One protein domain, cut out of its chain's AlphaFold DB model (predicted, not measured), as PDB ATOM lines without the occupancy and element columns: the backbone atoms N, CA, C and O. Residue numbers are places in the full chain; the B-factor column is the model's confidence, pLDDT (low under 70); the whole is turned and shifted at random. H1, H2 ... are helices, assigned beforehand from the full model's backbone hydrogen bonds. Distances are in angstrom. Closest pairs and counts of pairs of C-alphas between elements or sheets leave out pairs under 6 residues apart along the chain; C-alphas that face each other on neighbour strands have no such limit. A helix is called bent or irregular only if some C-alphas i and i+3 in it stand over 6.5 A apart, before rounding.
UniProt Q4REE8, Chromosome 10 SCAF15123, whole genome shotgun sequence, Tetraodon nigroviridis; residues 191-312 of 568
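This is residues 191 to 312 of the 568 residues of an uncharacterized protein of Tetraodon nigroviridis (UniProt Q4REE8). Three long helices run lengthwise in a loose, elongated group, with the short helix H2 wedged between H1 and H4 toward one end. H3 and H4 pack side by side as a hairpin, while H1 packs on H2 alone; H1 and H3 run one way, H2 and H4 the other. A long link, residues 240 to 252, leads from H2 back to the far end, where residues 250 to 257 stick out. The printed part has 122 residues with four named helices, H1 H2 H3 H4 in chain order, and no named strand; the class is all helix. It is only just loose, close to compact, with a radius of gyration of the C-alphas of 16.9 A and spans of 54 by 30 by 23 A.

H1, residues 191 to 223, touches H2, residues 232 to 239, with residues 210 to 218 alone. The two form a helical hairpin at a shallow tilt of 7 degrees, opposite ways; their closest C-alphas, of Phe 214 and Leu 238, are 6.1 A apart. H4, residues 284 to 312, touches H2 with residues 285 to 296 alone, at a shallow tilt of 19 degrees, the same way; their closest C-alphas, of Gly 232 and Leu 288, are 4.8 A apart. H3, residues 253 to 278, touches H4 at a shallow tilt of 28 degrees, opposite ways, in a second helical hairpin; their closest C-alphas, of Leu 269 and Glu 293, are 6.1 A apart. The helix packing is mostly aligned. H3 is near H1, with 5 pairs of C-alphas within 10 A, and near H2, with 6. H1 and H4 are apart. Every O i to N i+4 pair is within hydrogen-bond range in H1; the counts are 3 of 4 in H2, 18 of 22 in H3 and 24 of 25 in H4.

H1 begins at C-alpha 191, (47.512, 114.670, 80.021), and is 47.6 A long from first to last C-alpha. H2 measures 11.2 A. H3 begins at C-alpha 253, (70.583, 109.383, 76.854), and measures 37.1 A; it has a kink of 39 degrees near residue 260 and is only just irregular, with C-alphas 258 and 261 at 6.6 A. H4 measures 42.9 A and ends at C-alpha 312, (59.110, 106.620, 57.870).

The two C-alphas farthest apart, of Gln 191 and Glu 282, are 56.5 A from each other. The printed part has no cut. The link from H1 to H2 is short, that from H2 to H3 long and that from H3 to H4 tight. The mean pLDDT of the printed part is 79.9; residues 226 to 229 and 238 to 255 are under 70.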
ATOM      1  N   GLN A 191      48.244 115.884  79.637       72.12
ATOM      2  CA  GLN A 191      47.512 114.670  80.021       72.12
ATOM      3  C   GLN A 191      47.771 113.485  79.074       72.12
ATOM      4  O   GLN A 191      47.822 112.337  79.513       72.12
ATOM      5  N   SER A 192      47.942 113.744  77.773       75.38
ATOM      6  CA  SER A 192      48.297 112.689  76.815       75.38
ATOM      7  C   SER A 192      49.727 112.203  77.036       75.38
ATOM      8  O   SER A 192      49.975 111.002  76.971       75.38
ATOM      9  N   GLN A 193      50.657 113.118  77.308       73.94
ATOM     10  CA  GLN A 193      52.057 112.781  77.553       73.94
ATOM     11  C   GLN A 193      52.210 111.965  78.842       73.94
ATOM     12  O   GLN A 193      52.832 110.909  78.821       73.94
ATOM     13  N   GLU A 194      51.543 112.364  79.925       78.44
ATOM     14  CA  GLU A 194      51.584 111.650  81.208       78.44
ATOM     15  C   GLU A 194      51.045 110.212  81.105       78.44
ATOM     16  O   GLU A 194      51.617 109.282  81.680       78.44
ATOM     17  N   ARG A 195      49.992 109.989  80.305       77.94
ATOM     18  CA  ARG A 195      49.480 108.636  80.024       77.94
ATOM     19  C   ARG A 195      50.504 107.768  79.287       77.94
ATOM     20  O   ARG A 195      50.647 106.591  79.619       77.94
ATOM     21  N   ARG A 196      51.234 108.337  78.323       76.19
ATOM     22  CA  ARG A 196      52.295 107.623  77.592       76.19
ATOM     23  C   ARG A 196      53.477 107.301  78.499       76.19
ATOM     24  O   ARG A 196      53.904 106.151  78.549       76.19
ATOM     25  N   SER A 197      53.932 108.266  79.300       74.31
ATOM     26  CA  SER A 197      55.015 108.065  80.269       74.31
ATOM     27  C   SER A 197      54.677 106.970  81.283       74.31
ATOM     28  O   SER A 197      55.512 106.113  81.567       74.31
ATOM     29  N   ARG A 198      53.436 106.942  81.785       80.38
ATOM     30  CA  ARG A 198      52.970 105.889  82.697       80.38
ATOM     31  C   ARG A 198      52.988 104.507  82.044       80.38
ATOM     32  O   ARG A 198      53.472 103.557  82.651       80.38
ATOM     33  N   THR A 199      52.528 104.416  80.798       82.12
ATOM     34  CA  THR A 199      52.530 103.161  80.029       82.12
ATOM     35  C   THR A 199      53.955 102.649  79.809       82.12
ATOM     36  O   THR A 199      54.233 101.470  80.022       82.12
ATOM     37  N   LEU A 200      54.890 103.540  79.466       77.19
ATOM     38  CA  LEU A 200      56.298 103.189  79.288       77.19
ATOM     39  C   LEU A 200      56.923 102.656  80.583       77.19
ATOM     40  O   LEU A 200      57.608 101.634  80.563       77.19
ATOM     41  N   VAL A 201      56.661 103.305  81.721       81.62
ATOM     42  CA  VAL A 201      57.153 102.842  83.030       81.62
ATOM     43  C   VAL A 201      56.589 101.462  83.378       81.62
ATOM     44  O   VAL A 201      57.326 100.605  83.867       81.62
ATOM     45  N   GLU A 202      55.313 101.208  83.083       85.88
ATOM     46  CA  GLU A 202      54.695  99.893  83.286       85.88
ATOM     47  C   GLU A 202      55.335  98.810  82.400       85.88
ATOM     48  O   GLU A 202      55.613  97.708  82.883       85.88
ATOM     49  N   LEU A 203      55.636  99.119  81.136       81.25
ATOM     50  CA  LEU A 203      56.332  98.205  80.222       81.25
ATOM     51  C   LEU A 203      57.756  97.888  80.696       81.25
ATOM     52  O   LEU A 203      58.134  96.715  80.757       81.25
ATOM     53  N   VAL A 204      58.525  98.905  81.098       82.81
ATOM     54  CA  VAL A 204      59.873  98.720  81.661       82.81
ATOM     55  C   VAL A 204      59.814  97.879  82.938       82.81
ATOM     56  O   VAL A 204      60.639  96.984  83.120       82.81
ATOM     57  N   GLY A 205      58.810  98.100  83.793       85.12
ATOM     58  CA  GLY A 205      58.582  97.292  84.991       85.12
ATOM     59  C   GLY A 205      58.324  95.816  84.673       85.12
ATOM     60  O   GLY A 205      58.931  94.937  85.289       85.12
ATOM     61  N   ARG A 206      57.485  95.522  83.670       86.00
ATOM     62  CA  ARG A 206      57.228  94.141  83.214       86.00
ATOM     63  C   ARG A 206      58.478  93.485  82.635       86.00
ATOM     64  O   ARG A 206      58.760  92.328  82.947       86.00
ATOM     65  N   LEU A 207      59.237  94.219  81.824       84.81
ATOM     66  CA  LEU A 207      60.488  93.735  81.249       84.81
ATOM     67  C   LEU A 207      61.510  93.414  82.352       84.81
ATOM     68  O   LEU A 207      62.086  92.325  82.362       84.81
ATOM     69  N   LEU A 208      61.679  94.318  83.320       86.94
ATOM     70  CA  LEU A 208      62.549  94.109  84.477       86.94
ATOM     71  C   LEU A 208      62.135  92.862  85.267       86.94
ATOM     72  O   LEU A 208      62.989  92.034  85.584       86.94
ATOM     73  N   GLN A 209      60.838  92.692  85.534       89.44
ATOM     74  CA  GLN A 209      60.326  91.523  86.247       89.44
ATOM     75  C   GLN A 209      60.670  90.217  85.517       89.44
ATOM     76  O   GLN A 209      61.134  89.268  86.149       89.44
ATOM     77  N   ARG A 210      60.519  90.173  84.187       85.50
ATOM     78  CA  ARG A 210      60.896  88.999  83.378       85.50
ATOM     79  C   ARG A 210      62.390  88.704  83.447       85.50
ATOM     80  O   ARG A 210      62.773  87.556  83.660       85.50
ATOM     81  N   HIS A 211      63.237  89.727  83.343       87.25
ATOM     82  CA  HIS A 211      64.683  89.549  83.483       87.25
ATOM     83  C   HIS A 211      65.094  89.082  84.881       87.25
ATOM     84  O   HIS A 211      66.012  88.271  85.000       87.25
ATOM     85  N   LEU A 212      64.430  89.563  85.935       87.88
ATOM     86  CA  LEU A 212      64.686  89.117  87.304       87.88
ATOM     87  C   LEU A 212      64.290  87.652  87.499       87.88
ATOM     88  O   LEU A 212      65.068  86.896  88.080       87.88
ATOM     89  N   LEU A 213      63.134  87.236  86.976       89.25
ATOM     90  CA  LEU A 213      62.703  85.835  87.005       89.25
ATOM     91  C   LEU A 213      63.677  84.931  86.243       89.25
ATOM     92  O   LEU A 213      64.113  83.912  86.781       89.25
ATOM     93  N   PHE A 214      64.089  85.339  85.042       88.25
ATOM     94  CA  PHE A 214      65.101  84.637  84.255       88.25
ATOM     95  C   PHE A 214      66.428  84.509  85.015       88.25
ATOM     96  O   PHE A 214      66.962  83.410  85.153       88.25
ATOM     97  N   ARG A 215      66.938  85.617  85.571       91.88
ATOM     98  CA  ARG A 215      68.181  85.634  86.355       91.88
ATOM     99  C   ARG A 215      68.095  84.695  87.555       91.88
ATOM    100  O   ARG A 215      69.027  83.933  87.778       91.88
ATOM    101  N   ASN A 216      67.011  84.764  88.325       92.69
ATOM    102  CA  ASN A 216      66.839  83.940  89.522       92.69
ATOM    103  C   ASN A 216      66.756  82.451  89.158       92.69
ATOM    104  O   ASN A 216      67.430  81.645  89.792       92.69
ATOM    105  N   SER A 217      66.029  82.110  88.092       89.06
ATOM    106  CA  SER A 217      65.916  80.731  87.593       89.06
ATOM    107  C   SER A 217      67.264  80.187  87.111       89.06
ATOM    108  O   SER A 217      67.631  79.051  87.408       89.06
ATOM    109  N   LEU A 218      68.041  81.012  86.401       87.44
ATOM    110  CA  LEU A 218      69.391  80.656  85.973       87.44
ATOM    111  C   LEU A 218      70.326  80.477  87.180       87.44
ATOM    112  O   LEU A 218      71.060  79.494  87.260       87.44
ATOM    113  N   GLN A 219      70.272  81.402  88.141       90.75
ATOM    114  CA  GLN A 219      71.078  81.358  89.359       90.75
ATOM    115  C   GLN A 219      70.767  80.118  90.205       90.75
ATOM    116  O   GLN A 219      71.697  79.489  90.710       90.75
ATOM    117  N   GLU A 220      69.496  79.746  90.347       89.88
ATOM    118  CA  GLU A 220      69.073  78.556  91.089       89.88
ATOM    119  C   GLU A 220      69.662  77.279  90.477       89.88
ATOM    120  O   GLU A 220      70.266  76.475  91.190       89.88
ATOM    121  N   ARG A 221      69.603  77.127  89.148       85.62
ATOM    122  CA  ARG A 221      70.176  75.956  88.457       85.62
ATOM    123  C   ARG A 221      71.689  75.869  88.576       85.62
ATOM    124  O   ARG A 221      72.220  74.780  88.807       85.62
ATOM    125  N   LEU A 222      72.373  77.005  88.438       85.88
ATOM    126  CA  LEU A 222      73.825  77.079  88.605       85.88
ATOM    127  C   LEU A 222      74.228  76.736  90.046       85.88
ATOM    128  O   LEU A 222      75.166  75.969  90.255       85.88
ATOM    129  N   SER A 223      73.479  77.237  91.032       88.44
ATOM    130  CA  SER A 223      73.734  76.986  92.459       88.44
ATOM    131  C   SER A 223      73.443  75.538  92.857       88.44
ATOM    132  O   SER A 223      74.138  74.980  93.700       88.44
ATOM    133  N   ALA A 224      72.462  74.895  92.218       88.81
ATOM    134  CA  ALA A 224      72.121  73.494  92.452       88.81
ATOM    135  C   ALA A 224      73.179  72.501  91.925       88.81
ATOM    136  O   ALA A 224      72.971  71.290  92.007       88.81
ATOM    137  N   GLY A 225      74.282  72.975  91.327       81.06
ATOM    138  CA  GLY A 225      75.307  72.121  90.721       81.06
ATOM    139  C   GLY A 225      74.806  71.345  89.498       81.06
ATOM    140  O   GLY A 225      75.518  70.491  88.973       81.06
ATOM    141  N   ARG A 226      73.597  71.650  89.005       69.25
ATOM    142  CA  ARG A 226      72.979  71.022  87.829       69.25
ATOM    143  C   ARG A 226      73.360  71.756  86.544       69.25
ATOM    144  O   ARG A 226      72.540  71.919  85.647       69.25
ATOM    145  N   TRP A 227      74.621  72.167  86.430       67.44
ATOM    146  CA  TRP A 227      75.157  72.805  85.220       67.44
ATOM    147  C   TRP A 227      75.180  71.856  84.010       67.44
ATOM    148  O   TRP A 227      75.329  72.311  82.886       67.44
ATOM    149  N   ARG A 228      74.996  70.544  84.234       62.84
ATOM    150  CA  ARG A 228      74.806  69.521  83.189       62.84
ATOM    151  C   ARG A 228      73.348  69.362  82.729       62.84
ATOM    152  O   ARG A 228      73.070  68.456  81.956       62.84
ATOM    153  N   SER A 229      72.411  70.145  83.269       63.38
ATOM    154  CA  SER A 229      70.985  70.068  82.916       63.38
ATOM    155  C   SER A 229      70.565  71.226  82.018       63.38
ATOM    156  O   SER A 229      71.273  72.229  81.955       63.38
ATOM    157  N   LEU A 230      69.422  71.055  81.344       70.06
ATOM    158  CA  LEU A 230      68.983  71.917  80.258       70.06
ATOM    159  C   LEU A 230      69.029  73.404  80.632       70.06
ATOM    160  O   LEU A 230      68.461  73.809  81.645       70.06
ATOM    161  N   VAL A 231      69.745  74.214  79.852       77.75
ATOM    162  CA  VAL A 231      69.755  75.687  79.985       77.75
ATOM    163  C   VAL A 231      68.776  76.319  78.991       77.75
ATOM    164  O   VAL A 231      68.301  77.440  79.209       77.75
ATOM    165  N   GLY A 232      68.435  75.600  77.915       70.62
ATOM    166  CA  GLY A 232      67.599  76.120  76.834       70.62
ATOM    167  C   GLY A 232      66.171  76.477  77.265       70.62
ATOM    168  O   GLY A 232      65.620  77.472  76.804       70.62
ATOM    169  N   ASP A 233      65.582  75.750  78.209       74.81
ATOM    170  CA  ASP A 233      64.231  76.006  78.734       74.81
ATOM    171  C   ASP A 233      64.137  77.289  79.588       74.81
ATOM    172  O   ASP A 233      63.114  77.977  79.541       74.81
ATOM    173  N   VAL A 234      65.205  77.675  80.303       75.56
ATOM    174  CA  VAL A 234      65.275  78.983  80.995       75.56
ATOM    175  C   VAL A 234      65.209  80.120  79.978       75.56
ATOM    176  O   VAL A 234      64.541  81.127  80.205       75.56
ATOM    177  N   LEU A 235      65.898  79.965  78.845       75.12
ATOM    178  CA  LEU A 235      65.908  80.962  77.774       75.12
ATOM    179  C   LEU A 235      64.545  81.062  77.087       75.12
ATOM    180  O   LEU A 235      64.085  82.175  76.838       75.12
ATOM    181  N   VAL A 236      63.851  79.942  76.867       74.81
ATOM    182  CA  VAL A 236      62.486  79.940  76.310       74.81
ATOM    183  C   VAL A 236      61.512  80.733  77.198       74.81
ATOM    184  O   VAL A 236      60.709  81.512  76.681       74.81
ATOM    185  N   GLN A 237      61.624  80.634  78.529       70.56
ATOM    186  CA  GLN A 237      60.793  81.416  79.458       70.56
ATOM    187  C   GLN A 237      61.010  82.936  79.356       70.56
ATOM    188  O   GLN A 237      60.079  83.701  79.615       70.56
ATOM    189  N   LEU A 238      62.199  83.394  78.949       67.38
ATOM    190  CA  LEU A 238      62.478  84.822  78.752       67.38
ATOM    191  C   LEU A 238      61.742  85.395  77.523       67.38
ATOM    192  O   LEU A 238      61.451  86.590  77.488       67.38
ATOM    193  N   ILE A 239      61.428  84.557  76.528       63.09
ATOM    194  CA  ILE A 239      60.996  84.994  75.189       63.09
ATOM    195  C   ILE A 239      59.462  84.976  75.026       63.09
ATOM    196  O   ILE A 239      58.921  85.596  74.112       63.09
ATOM    197  N   GLY A 240      58.736  84.330  75.942       50.91
ATOM    198  CA  GLY A 240      57.349  83.909  75.727       50.91
ATOM    199  C   GLY A 240      56.258  84.975  75.546       50.91
ATOM    200  O   GLY A 240      55.143  84.589  75.223       50.91
ATOM    201  N   GLN A 241      56.484  86.279  75.743       39.50
ATOM    202  CA  GLN A 241      55.397  87.275  75.664       39.50
ATOM    203  C   GLN A 241      55.929  88.701  75.445       39.50
ATOM    204  O   GLN A 241      56.561  89.222  76.356       39.50
ATOM    205  N   ASN A 242      55.647  89.379  74.323       34.91
ATOM    206  CA  ASN A 242      55.861  90.835  74.170       34.91
ATOM    207  C   ASN A 242      54.959  91.439  73.068       34.91
ATOM    208  O   ASN A 242      55.107  91.061  71.909       34.91
ATOM    209  N   ASP A 243      54.124  92.419  73.446       33.69
ATOM    210  CA  ASP A 243      53.320  93.327  72.596       33.69
ATOM    211  C   ASP A 243      53.622  94.805  72.970       33.69
ATOM    212  O   ASP A 243      54.096  95.062  74.082       33.69
ATOM    213  N   ARG A 244      53.416  95.752  72.035       36.47
ATOM    214  CA  ARG A 244      54.176  97.023  71.858       36.47
ATOM    215  C   ARG A 244      53.365  98.349  71.959       36.47
ATOM    216  O   ARG A 244      52.155  98.302  72.142       36.47
ATOM    217  N   ASP A 245      54.112  99.472  71.795       33.03
ATOM    218  CA  ASP A 245      53.797 100.857  71.299       33.03
ATOM    219  C   ASP A 245      53.776 102.004  72.365       33.03
ATOM    220  O   ASP A 245      53.244 101.791  73.449       33.03
ATOM    221  N   GLN A 246      54.214 103.279  72.210       37.00
ATOM    222  CA  GLN A 246      55.155 104.070  71.366       37.00
ATOM    223  C   GLN A 246      55.249 105.551  71.926       37.00
ATOM    224  O   GLN A 246      54.221 106.094  72.337       37.00
ATOM    225  N   GLU A 247      56.467 106.151  71.951       43.59
ATOM    226  CA  GLU A 247      56.944 107.586  71.841       43.59
ATOM    227  C   GLU A 247      56.411 108.781  72.704       43.59
ATOM    228  O   GLU A 247      55.240 108.847  73.076       43.59
ATOM    229  N   ASP A 248      57.159 109.857  73.033       40.19
ATOM    230  CA  ASP A 248      58.470 110.373  72.572       40.19
ATOM    231  C   ASP A 248      59.045 111.480  73.496       40.19
ATOM    232  O   ASP A 248      58.283 112.118  74.234       40.19
ATOM    233  N   GLY A 249      60.355 111.765  73.350       41.69
ATOM    234  CA  GLY A 249      60.936 113.119  73.480       41.69
ATOM    235  C   GLY A 249      61.772 113.475  74.728       41.69
ATOM    236  O   GLY A 249      61.256 114.138  75.621       41.69
ATOM    237  N   GLU A 250      63.057 113.069  74.764       47.81
ATOM    238  CA  GLU A 250      64.241 113.798  75.311       47.81
ATOM    239  C   GLU A 250      65.502 112.886  75.276       47.81
ATOM    240  O   GLU A 250      65.724 112.000  76.099       47.81
ATOM    241  N   GLU A 251      66.365 113.052  74.274       52.00
ATOM    242  CA  GLU A 251      66.292 112.137  73.124       52.00
ATOM    243  C   GLU A 251      67.598 111.394  72.769       52.00
ATOM    244  O   GLU A 251      67.689 110.770  71.726       52.00
ATOM    245  N   MET A 252      68.644 111.403  73.604       48.03
ATOM    246  CA  MET A 252      69.876 110.638  73.273       48.03
ATOM    247  C   MET A 252      70.417 109.773  74.414       48.03
ATOM    248  O   MET A 252      70.896 108.660  74.187       48.03
ATOM    249  N   LYS A 253      70.267 110.209  75.670       57.72
ATOM    250  CA  LYS A 253      70.583 109.383  76.854       57.72
ATOM    251  C   LYS A 253      69.416 108.487  77.262       57.72
ATOM    252  O   LYS A 253      69.626 107.343  77.639       57.72
ATOM    253  N   LEU A 254      68.188 108.994  77.152       63.12
ATOM    254  CA  LEU A 254      66.996 108.178  77.351       63.12
ATOM    255  C   LEU A 254      66.840 107.178  76.207       63.12
ATOM    256  O   LEU A 254      66.600 106.017  76.480       63.12
ATOM    257  N   LEU A 255      67.070 107.583  74.954       67.94
ATOM    258  CA  LEU A 255      66.997 106.683  73.797       67.94
ATOM    259  C   LEU A 255      68.023 105.547  73.874       67.94
ATOM    260  O   LEU A 255      67.659 104.394  73.693       67.94
ATOM    261  N   SER A 256      69.271 105.821  74.263       71.56
ATOM    262  CA  SER A 256      70.253 104.752  74.522       71.56
ATOM    263  C   SER A 256      69.850 103.828  75.680       71.56
ATOM    264  O   SER A 256      70.047 102.616  75.588       71.56
ATOM    265  N   LEU A 257      69.238 104.358  76.745       72.19
ATOM    266  CA  LEU A 257      68.687 103.543  77.837       72.19
ATOM    267  C   LEU A 257      67.439 102.744  77.415       72.19
ATOM    268  O   LEU A 257      67.290 101.597  77.825       72.19
ATOM    269  N   LEU A 258      66.573 103.309  76.574       75.00
ATOM    270  CA  LEU A 258      65.356 102.678  76.055       75.00
ATOM    271  C   LEU A 258      65.653 101.638  74.973       75.00
ATOM    272  O   LEU A 258      64.924 100.656  74.858       75.00
ATOM    273  N   LEU A 259      66.738 101.815  74.221       81.81
ATOM    274  CA  LEU A 259      67.244 100.843  73.253       81.81
ATOM    275  C   LEU A 259      68.125  99.773  73.909       81.81
ATOM    276  O   LEU A 259      68.389  98.746  73.288       81.81
ATOM    277  N   SER A 260      68.545  99.954  75.168       79.25
ATOM    278  CA  SER A 260      69.336  98.959  75.905       79.25
ATOM    279  C   SER A 260      68.673  97.568  75.947       79.25
ATOM    280  O   SER A 260      69.371  96.591  75.672       79.25
ATOM    281  N   PRO A 261      67.350  97.430  76.181       82.88
ATOM    282  CA  PRO A 261      66.620  96.177  75.986       82.88
ATOM    283  C   PRO A 261      66.799  95.531  74.610       82.88
ATOM    284  O   PRO A 261      67.037  94.327  74.526       82.88
ATOM    285  N   VAL A 262      66.720  96.318  73.534       84.44
ATOM    286  CA  VAL A 262      66.861  95.819  72.158       84.44
ATOM    287  C   VAL A 262      68.306  95.383  71.906       84.44
ATOM    288  O   VAL A 262      68.547  94.273  71.436       84.44
ATOM    289  N   ALA A 263      69.285  96.184  72.335       83.00
ATOM    290  CA  ALA A 263      70.699  95.815  72.290       83.00
ATOM    291  C   ALA A 263      70.992  94.529  73.089       83.00
ATOM    292  O   ALA A 263      71.822  93.707  72.691       83.00
ATOM    293  N   ARG A 264      70.279  94.309  74.202       87.56
ATOM    294  CA  ARG A 264      70.424  93.105  75.027       87.56
ATOM    295  C   ARG A 264      69.978  91.835  74.294       87.56
ATOM    296  O   ARG A 264      70.585  90.791  74.520       87.56
ATOM    297  N   ILE A 265      68.995  91.916  73.393       89.69
ATOM    298  CA  ILE A 265      68.554  90.781  72.558       89.69
ATOM    299  C   ILE A 265      69.703  90.270  71.683       89.69
ATOM    300  O   ILE A 265      69.948  89.065  71.639       89.69
ATOM    301  N   HIS A 266      70.472  91.170  71.064       87.31
ATOM    302  CA  HIS A 266      71.649  90.786  70.280       87.31
ATOM    303  C   HIS A 266      72.714  90.084  71.125       87.31
ATOM    304  O   HIS A 266      73.297  89.093  70.688       87.31
ATOM    305  N   ALA A 267      72.942  90.548  72.359       86.69
ATOM    306  CA  ALA A 267      73.856  89.872  73.275       86.69
ATOM    307  C   ALA A 267      73.379  88.444  73.598       86.69
ATOM    308  O   ALA A 267      74.191  87.521  73.595       86.69
ATOM    309  N   TYR A 268      72.074  88.233  73.818       93.06
ATOM    310  CA  TYR A 268      71.532  86.884  74.017       93.06
ATOM    311  C   TYR A 268      71.708  85.989  72.796       93.06
ATOM    312  O   TYR A 268      72.109  84.843  72.968       93.06
ATOM    313  N   LEU A 269      71.473  86.503  71.587       93.69
ATOM    314  CA  LEU A 269      71.710  85.747  70.354       93.69
ATOM    315  C   LEU A 269      73.169  85.288  70.250       93.69
ATOM    316  O   LEU A 269      73.419  84.106  70.029       93.69
ATOM    317  N   ASN A 270      74.129  86.179  70.514       90.38
ATOM    318  CA  ASN A 270      75.552  85.828  70.508       90.38
ATOM    319  C   ASN A 270      75.897  84.778  71.580       90.38
ATOM    320  O   ASN A 270      76.678  83.857  71.328       90.38
ATOM    321  N   HIS A 271      75.314  84.888  72.780       91.00
ATOM    322  CA  HIS A 271      75.512  83.902  73.843       91.00
ATOM    323  C   HIS A 271      74.909  82.539  73.487       91.00
ATOM    324  O   HIS A 271      75.559  81.525  73.717       91.00
ATOM    325  N   ILE A 272      73.715  82.501  72.891       94.12
ATOM    326  CA  ILE A 272      73.072  81.260  72.440       94.12
ATOM    327  C   ILE A 272      73.887  80.602  71.331       94.12
ATOM    328  O   ILE A 272      74.139  79.406  71.408       94.12
ATOM    329  N   GLN A 273      74.372  81.370  70.355       95.12
ATOM    330  CA  GLN A 273      75.244  80.851  69.296       95.12
ATOM    331  C   GLN A 273      76.547  80.282  69.857       95.12
ATOM    332  O   GLN A 273      76.978  79.205  69.452       95.12
ATOM    333  N   SER A 274      77.139  80.966  70.841       94.31
ATOM    334  CA  SER A 274      78.312  80.453  71.550       94.31
ATOM    335  C   SER A 274      77.985  79.142  72.268       94.31
ATOM    336  O   SER A 274      78.748  78.193  72.164       94.31
ATOM    337  N   LEU A 275      76.843  79.047  72.960       93.06
ATOM    338  CA  LEU A 275      76.413  77.815  73.635       93.06
ATOM    339  C   LEU A 275      76.152  76.671  72.648       93.06
ATOM    340  O   LEU A 275      76.577  75.547  72.906       93.06
ATOM    341  N   LEU A 276      75.506  76.951  71.514       94.75
ATOM    342  CA  LEU A 276      75.265  75.979  70.447       94.75
ATOM    343  C   LEU A 276      76.575  75.407  69.897       94.75
ATOM    344  O   LEU A 276      76.647  74.206  69.675       94.75
ATOM    345  N   GLN A 277      77.633  76.217  69.770       96.44
ATOM    346  CA  GLN A 277      78.948  75.743  69.320       96.44
ATOM    347  C   GLN A 277      79.549  74.659  70.234       96.44
ATOM    348  O   GLN A 277      80.282  73.793  69.762       96.44
ATOM    349  N   TRP A 278      79.248  74.700  71.536       94.19
ATOM    350  CA  TRP A 278      79.740  73.728  72.522       94.19
ATOM    351  C   TRP A 278      78.735  72.614  72.835       94.19
ATOM    352  O   TRP A 278      79.057  71.690  73.583       94.19
ATOM    353  N   THR A 279      77.522  72.695  72.291       94.00
ATOM    354  CA  THR A 279      76.448  71.731  72.533       94.00
ATOM    355  C   THR A 279      76.408  70.741  71.374       94.00
ATOM    356  O   THR A 279      76.193  71.136  70.235       94.00
ATOM    357  N   GLY A 280      76.613  69.449  71.646       94.38
ATOM    358  CA  GLY A 280      76.494  68.418  70.608       94.38
ATOM    359  C   GLY A 280      75.078  68.364  70.020       94.38
ATOM    360  O   GLY A 280      74.110  68.603  70.740       94.38
ATOM    361  N   GLU A 281      74.954  68.018  68.736       95.38
ATOM    362  CA  GLU A 281      73.663  67.974  68.019       95.38
ATOM    363  C   GLU A 281      72.647  67.011  68.664       95.38
ATOM    364  O   GLU A 281      71.451  67.279  68.671       95.38
ATOM    365  N   GLU A 282      73.132  65.939  69.297       95.38
ATOM    366  CA  GLU A 282      72.318  64.940  70.010       95.38
ATOM    367  C   GLU A 282      71.860  65.397  71.410       95.38
ATOM    368  O   GLU A 282      71.096  64.706  72.089       95.38
ATOM    369  N   HIS A 283      72.349  66.540  71.901       94.81
ATOM    370  CA  HIS A 283      71.979  67.035  73.222       94.81
ATOM    371  C   HIS A 283      70.587  67.689  73.170       94.81
ATOM    372  O   HIS A 283      70.338  68.522  72.296       94.81
ATOM    373  N   PRO A 284      69.678  67.422  74.128       90.94
ATOM    374  CA  PRO A 284      68.317  67.957  74.073       90.94
ATOM    375  C   PRO A 284      68.272  69.495  74.136       90.94
ATOM    376  O   PRO A 284      67.367  70.100  73.560       90.94
ATOM    377  N   ASP A 285      69.281  70.142  74.740       92.69
ATOM    378  CA  ASP A 285      69.414  71.609  74.687       92.69
ATOM    379  C   ASP A 285      69.645  72.155  73.286       92.69
ATOM    380  O   ASP A 285      69.289  73.303  73.060       92.69
ATOM    381  N   CYS A 286      70.219  71.390  72.352       95.19
ATOM    382  CA  CYS A 286      70.469  71.891  71.002       95.19
ATOM    383  C   CYS A 286      69.152  72.376  70.370       95.19
ATOM    384  O   CYS A 286      69.045  73.522  69.935       95.19
ATOM    385  N   SER A 287      68.098  71.556  70.461       95.44
ATOM    386  CA  SER A 287      66.757  71.908  69.975       95.44
ATOM    387  C   SER A 287      66.133  73.104  70.710       95.44
ATOM    388  O   SER A 287      65.535  73.975  70.074       95.44
ATOM    389  N   LEU A 288      66.305  73.195  72.036       94.00
ATOM    390  CA  LEU A 288      65.763  74.299  72.833       94.00
ATOM    391  C   LEU A 288      66.497  75.617  72.580       94.00
ATOM    392  O   LEU A 288      65.862  76.666  72.504       94.00
ATOM    393  N   LEU A 289      67.820  75.570  72.437       94.94
ATOM    394  CA  LEU A 289      68.657  76.725  72.128       94.94
ATOM    395  C   LEU A 289      68.372  77.243  70.717       94.94
ATOM    396  O   LEU A 289      68.236  78.452  70.553       94.94
ATOM    397  N   LEU A 290      68.194  76.359  69.729       95.25
ATOM    398  CA  LEU A 290      67.754  76.745  68.382       95.25
ATOM    399  C   LEU A 290      66.350  77.367  68.400       95.25
ATOM    400  O   LEU A 290      66.116  78.390  67.757       95.25
ATOM    401  N   GLY A 291      65.423  76.801  69.180       94.38
ATOM    402  CA  GLY A 291      64.092  77.380  69.379       94.38
ATOM    403  C   GLY A 291      64.146  78.773  70.019       94.38
ATOM    404  O   GLY A 291      63.478  79.698  69.555       94.38
ATOM    405  N   ALA A 292      64.981  78.947  71.045       94.19
ATOM    406  CA  ALA A 292      65.211  80.238  71.687       94.19
ATOM    407  C   ALA A 292      65.882  81.248  70.738       94.19
ATOM    408  O   ALA A 292      65.500  82.418  70.720       94.19
ATOM    409  N   GLU A 293      66.843  80.812  69.919       95.62
ATOM    410  CA  GLU A 293      67.471  81.647  68.894       95.62
ATOM    411  C   GLU A 293      66.436  82.143  67.880       95.62
ATOM    412  O   GLU A 293      66.351  83.349  67.635       95.62
ATOM    413  N   GLY A 294      65.626  81.235  67.326       95.12
ATOM    414  CA  GLY A 294      64.567  81.573  66.375       95.12
ATOM    415  C   GLY A 294      63.581  82.581  66.961       95.12
ATOM    416  O   GLY A 294      63.346  83.638  66.378       95.12
ATOM    417  N   ALA A 295      63.096  82.327  68.176       93.06
ATOM    418  CA  ALA A 295      62.148  83.217  68.831       93.06
ATOM    419  C   ALA A 295      62.745  84.609  69.139       93.06
ATOM    420  O   ALA A 295      62.057  85.621  68.988       93.06
ATOM    421  N   LEU A 296      64.030  84.704  69.513       92.50
ATOM    422  CA  LEU A 296      64.712  85.996  69.683       92.50
ATOM    423  C   LEU A 296      64.922  86.729  68.353       92.50
ATOM    424  O   LEU A 296      64.749  87.948  68.310       92.50
ATOM    425  N   ARG A 297      65.267  86.017  67.272       95.12
ATOM    426  CA  ARG A 297      65.375  86.600  65.922       95.12
ATOM    427  C   ARG A 297      64.031  87.129  65.433       95.12
ATOM    428  O   ARG A 297      63.996  88.204  64.836       95.12
ATOM    429  N   ASP A 298      62.935  86.444  65.740       93.38
ATOM    430  CA  ASP A 298      61.584  86.902  65.415       93.38
ATOM    431  C   ASP A 298      61.204  88.159  66.201       93.38
ATOM    432  O   ASP A 298      60.680  89.115  65.625       93.38
ATOM    433  N   VAL A 299      61.490  88.197  67.511       90.19
ATOM    434  CA  VAL A 299      61.292  89.405  68.334       90.19
ATOM    435  C   VAL A 299      62.111  90.562  67.773       90.19
ATOM    436  O   VAL A 299      61.577  91.655  67.615       90.19
ATOM    437  N   LEU A 300      63.380  90.326  67.436       90.50
ATOM    438  CA  LEU A 300      64.263  91.344  66.884       90.50
ATOM    439  C   LEU A 300      63.782  91.851  65.514       90.50
ATOM    440  O   LEU A 300      63.784  93.054  65.266       90.50
ATOM    441  N   SER A 301      63.324  90.946  64.649       93.38
ATOM    442  CA  SER A 301      62.780  91.295  63.332       93.38
ATOM    443  C   SER A 301      61.534  92.159  63.476       93.38
ATOM    444  O   SER A 301      61.461  93.222  62.864       93.38
ATOM    445  N   ARG A 302      60.606  91.776  64.370       90.44
ATOM    446  CA  ARG A 302      59.480  92.644  64.736       90.44
ATOM    447  C   ARG A 302      60.009  93.980  65.231       90.44
ATOM    448  O   ARG A 302      59.542  95.009  64.747       90.44
ATOM    449  N   CYS A 303      60.972  93.980  66.163       86.75
ATOM    450  CA  CYS A 303      61.563  95.185  66.743       86.75
ATOM    451  C   CYS A 303      61.973  96.193  65.672       86.75
ATOM    452  O   CYS A 303      61.479  97.321  65.721       86.75
ATOM    453  N   HIS A 304      62.766  95.753  64.695       88.12
ATOM    454  CA  HIS A 304      63.172  96.561  63.549       88.12
ATOM    455  C   HIS A 304      61.984  97.029  62.708       88.12
ATOM    456  O   HIS A 304      61.918  98.213  62.413       88.12
ATOM    457  N   SER A 305      61.003  96.165  62.412       90.69
ATOM    458  CA  SER A 305      59.850  96.560  61.591       90.69
ATOM    459  C   SER A 305      59.089  97.769  62.137       90.69
ATOM    460  O   SER A 305      58.834  98.667  61.346       90.69
ATOM    461  N   ILE A 306      58.768  97.861  63.444       84.81
ATOM    462  CA  ILE A 306      58.111  99.107  63.900       84.81
ATOM    463  C   ILE A 306      59.068 100.291  64.020       84.81
ATOM    464  O   ILE A 306      58.659 101.397  63.711       84.81
ATOM    465  N   LEU A 307      60.349 100.080  64.355       82.81
ATOM    466  CA  LEU A 307      61.317 101.187  64.332       82.81
ATOM    467  C   LEU A 307      61.452 101.785  62.916       82.81
ATOM    468  O   LEU A 307      61.571 103.001  62.770       82.81
ATOM    469  N   ASP A 308      61.379 100.945  61.880       86.38
ATOM    470  CA  ASP A 308      61.378 101.368  60.478       86.38
ATOM    471  C   ASP A 308      60.064 102.076  60.085       86.38
ATOM    472  O   ASP A 308      60.092 103.074  59.356       86.38
ATOM    473  N   GLU A 309      58.907 101.595  60.561       86.12
ATOM    474  CA  GLU A 309      57.606 102.250  60.337       86.12
ATOM    475  C   GLU A 309      57.544 103.645  60.974       86.12
ATOM    476  O   GLU A 309      57.014 104.582  60.361       86.12
ATOM    477  N   ASP A 310      58.137 103.793  62.154       77.00
ATOM    478  CA  ASP A 310      58.165 105.035  62.924       77.00
ATOM    479  C   ASP A 310      59.104 106.062  62.285       77.00
ATOM    480  O   ASP A 310      58.702 107.201  62.027       77.00
ATOM    481  N   GLY A 311      60.298 105.635  61.859       72.31
ATOM    482  CA  GLY A 311      61.221 106.491  61.107       72.31
ATOM    483  C   GLY A 311      60.641 106.995  59.777       72.31
ATOM    484  O   GLY A 311      60.949 108.105  59.332       72.31
ATOM    485  N   ARG A 312      59.754 106.221  59.134       76.88
ATOM    486  CA  ARG A 312      59.110 106.620  57.870       76.88
ATOM    487  C   ARG A 312      58.039 107.697  58.053       76.88
ATOM    488  O   ARG A 312      57.809 108.472  57.120       76.88
TER     489      ARG A 312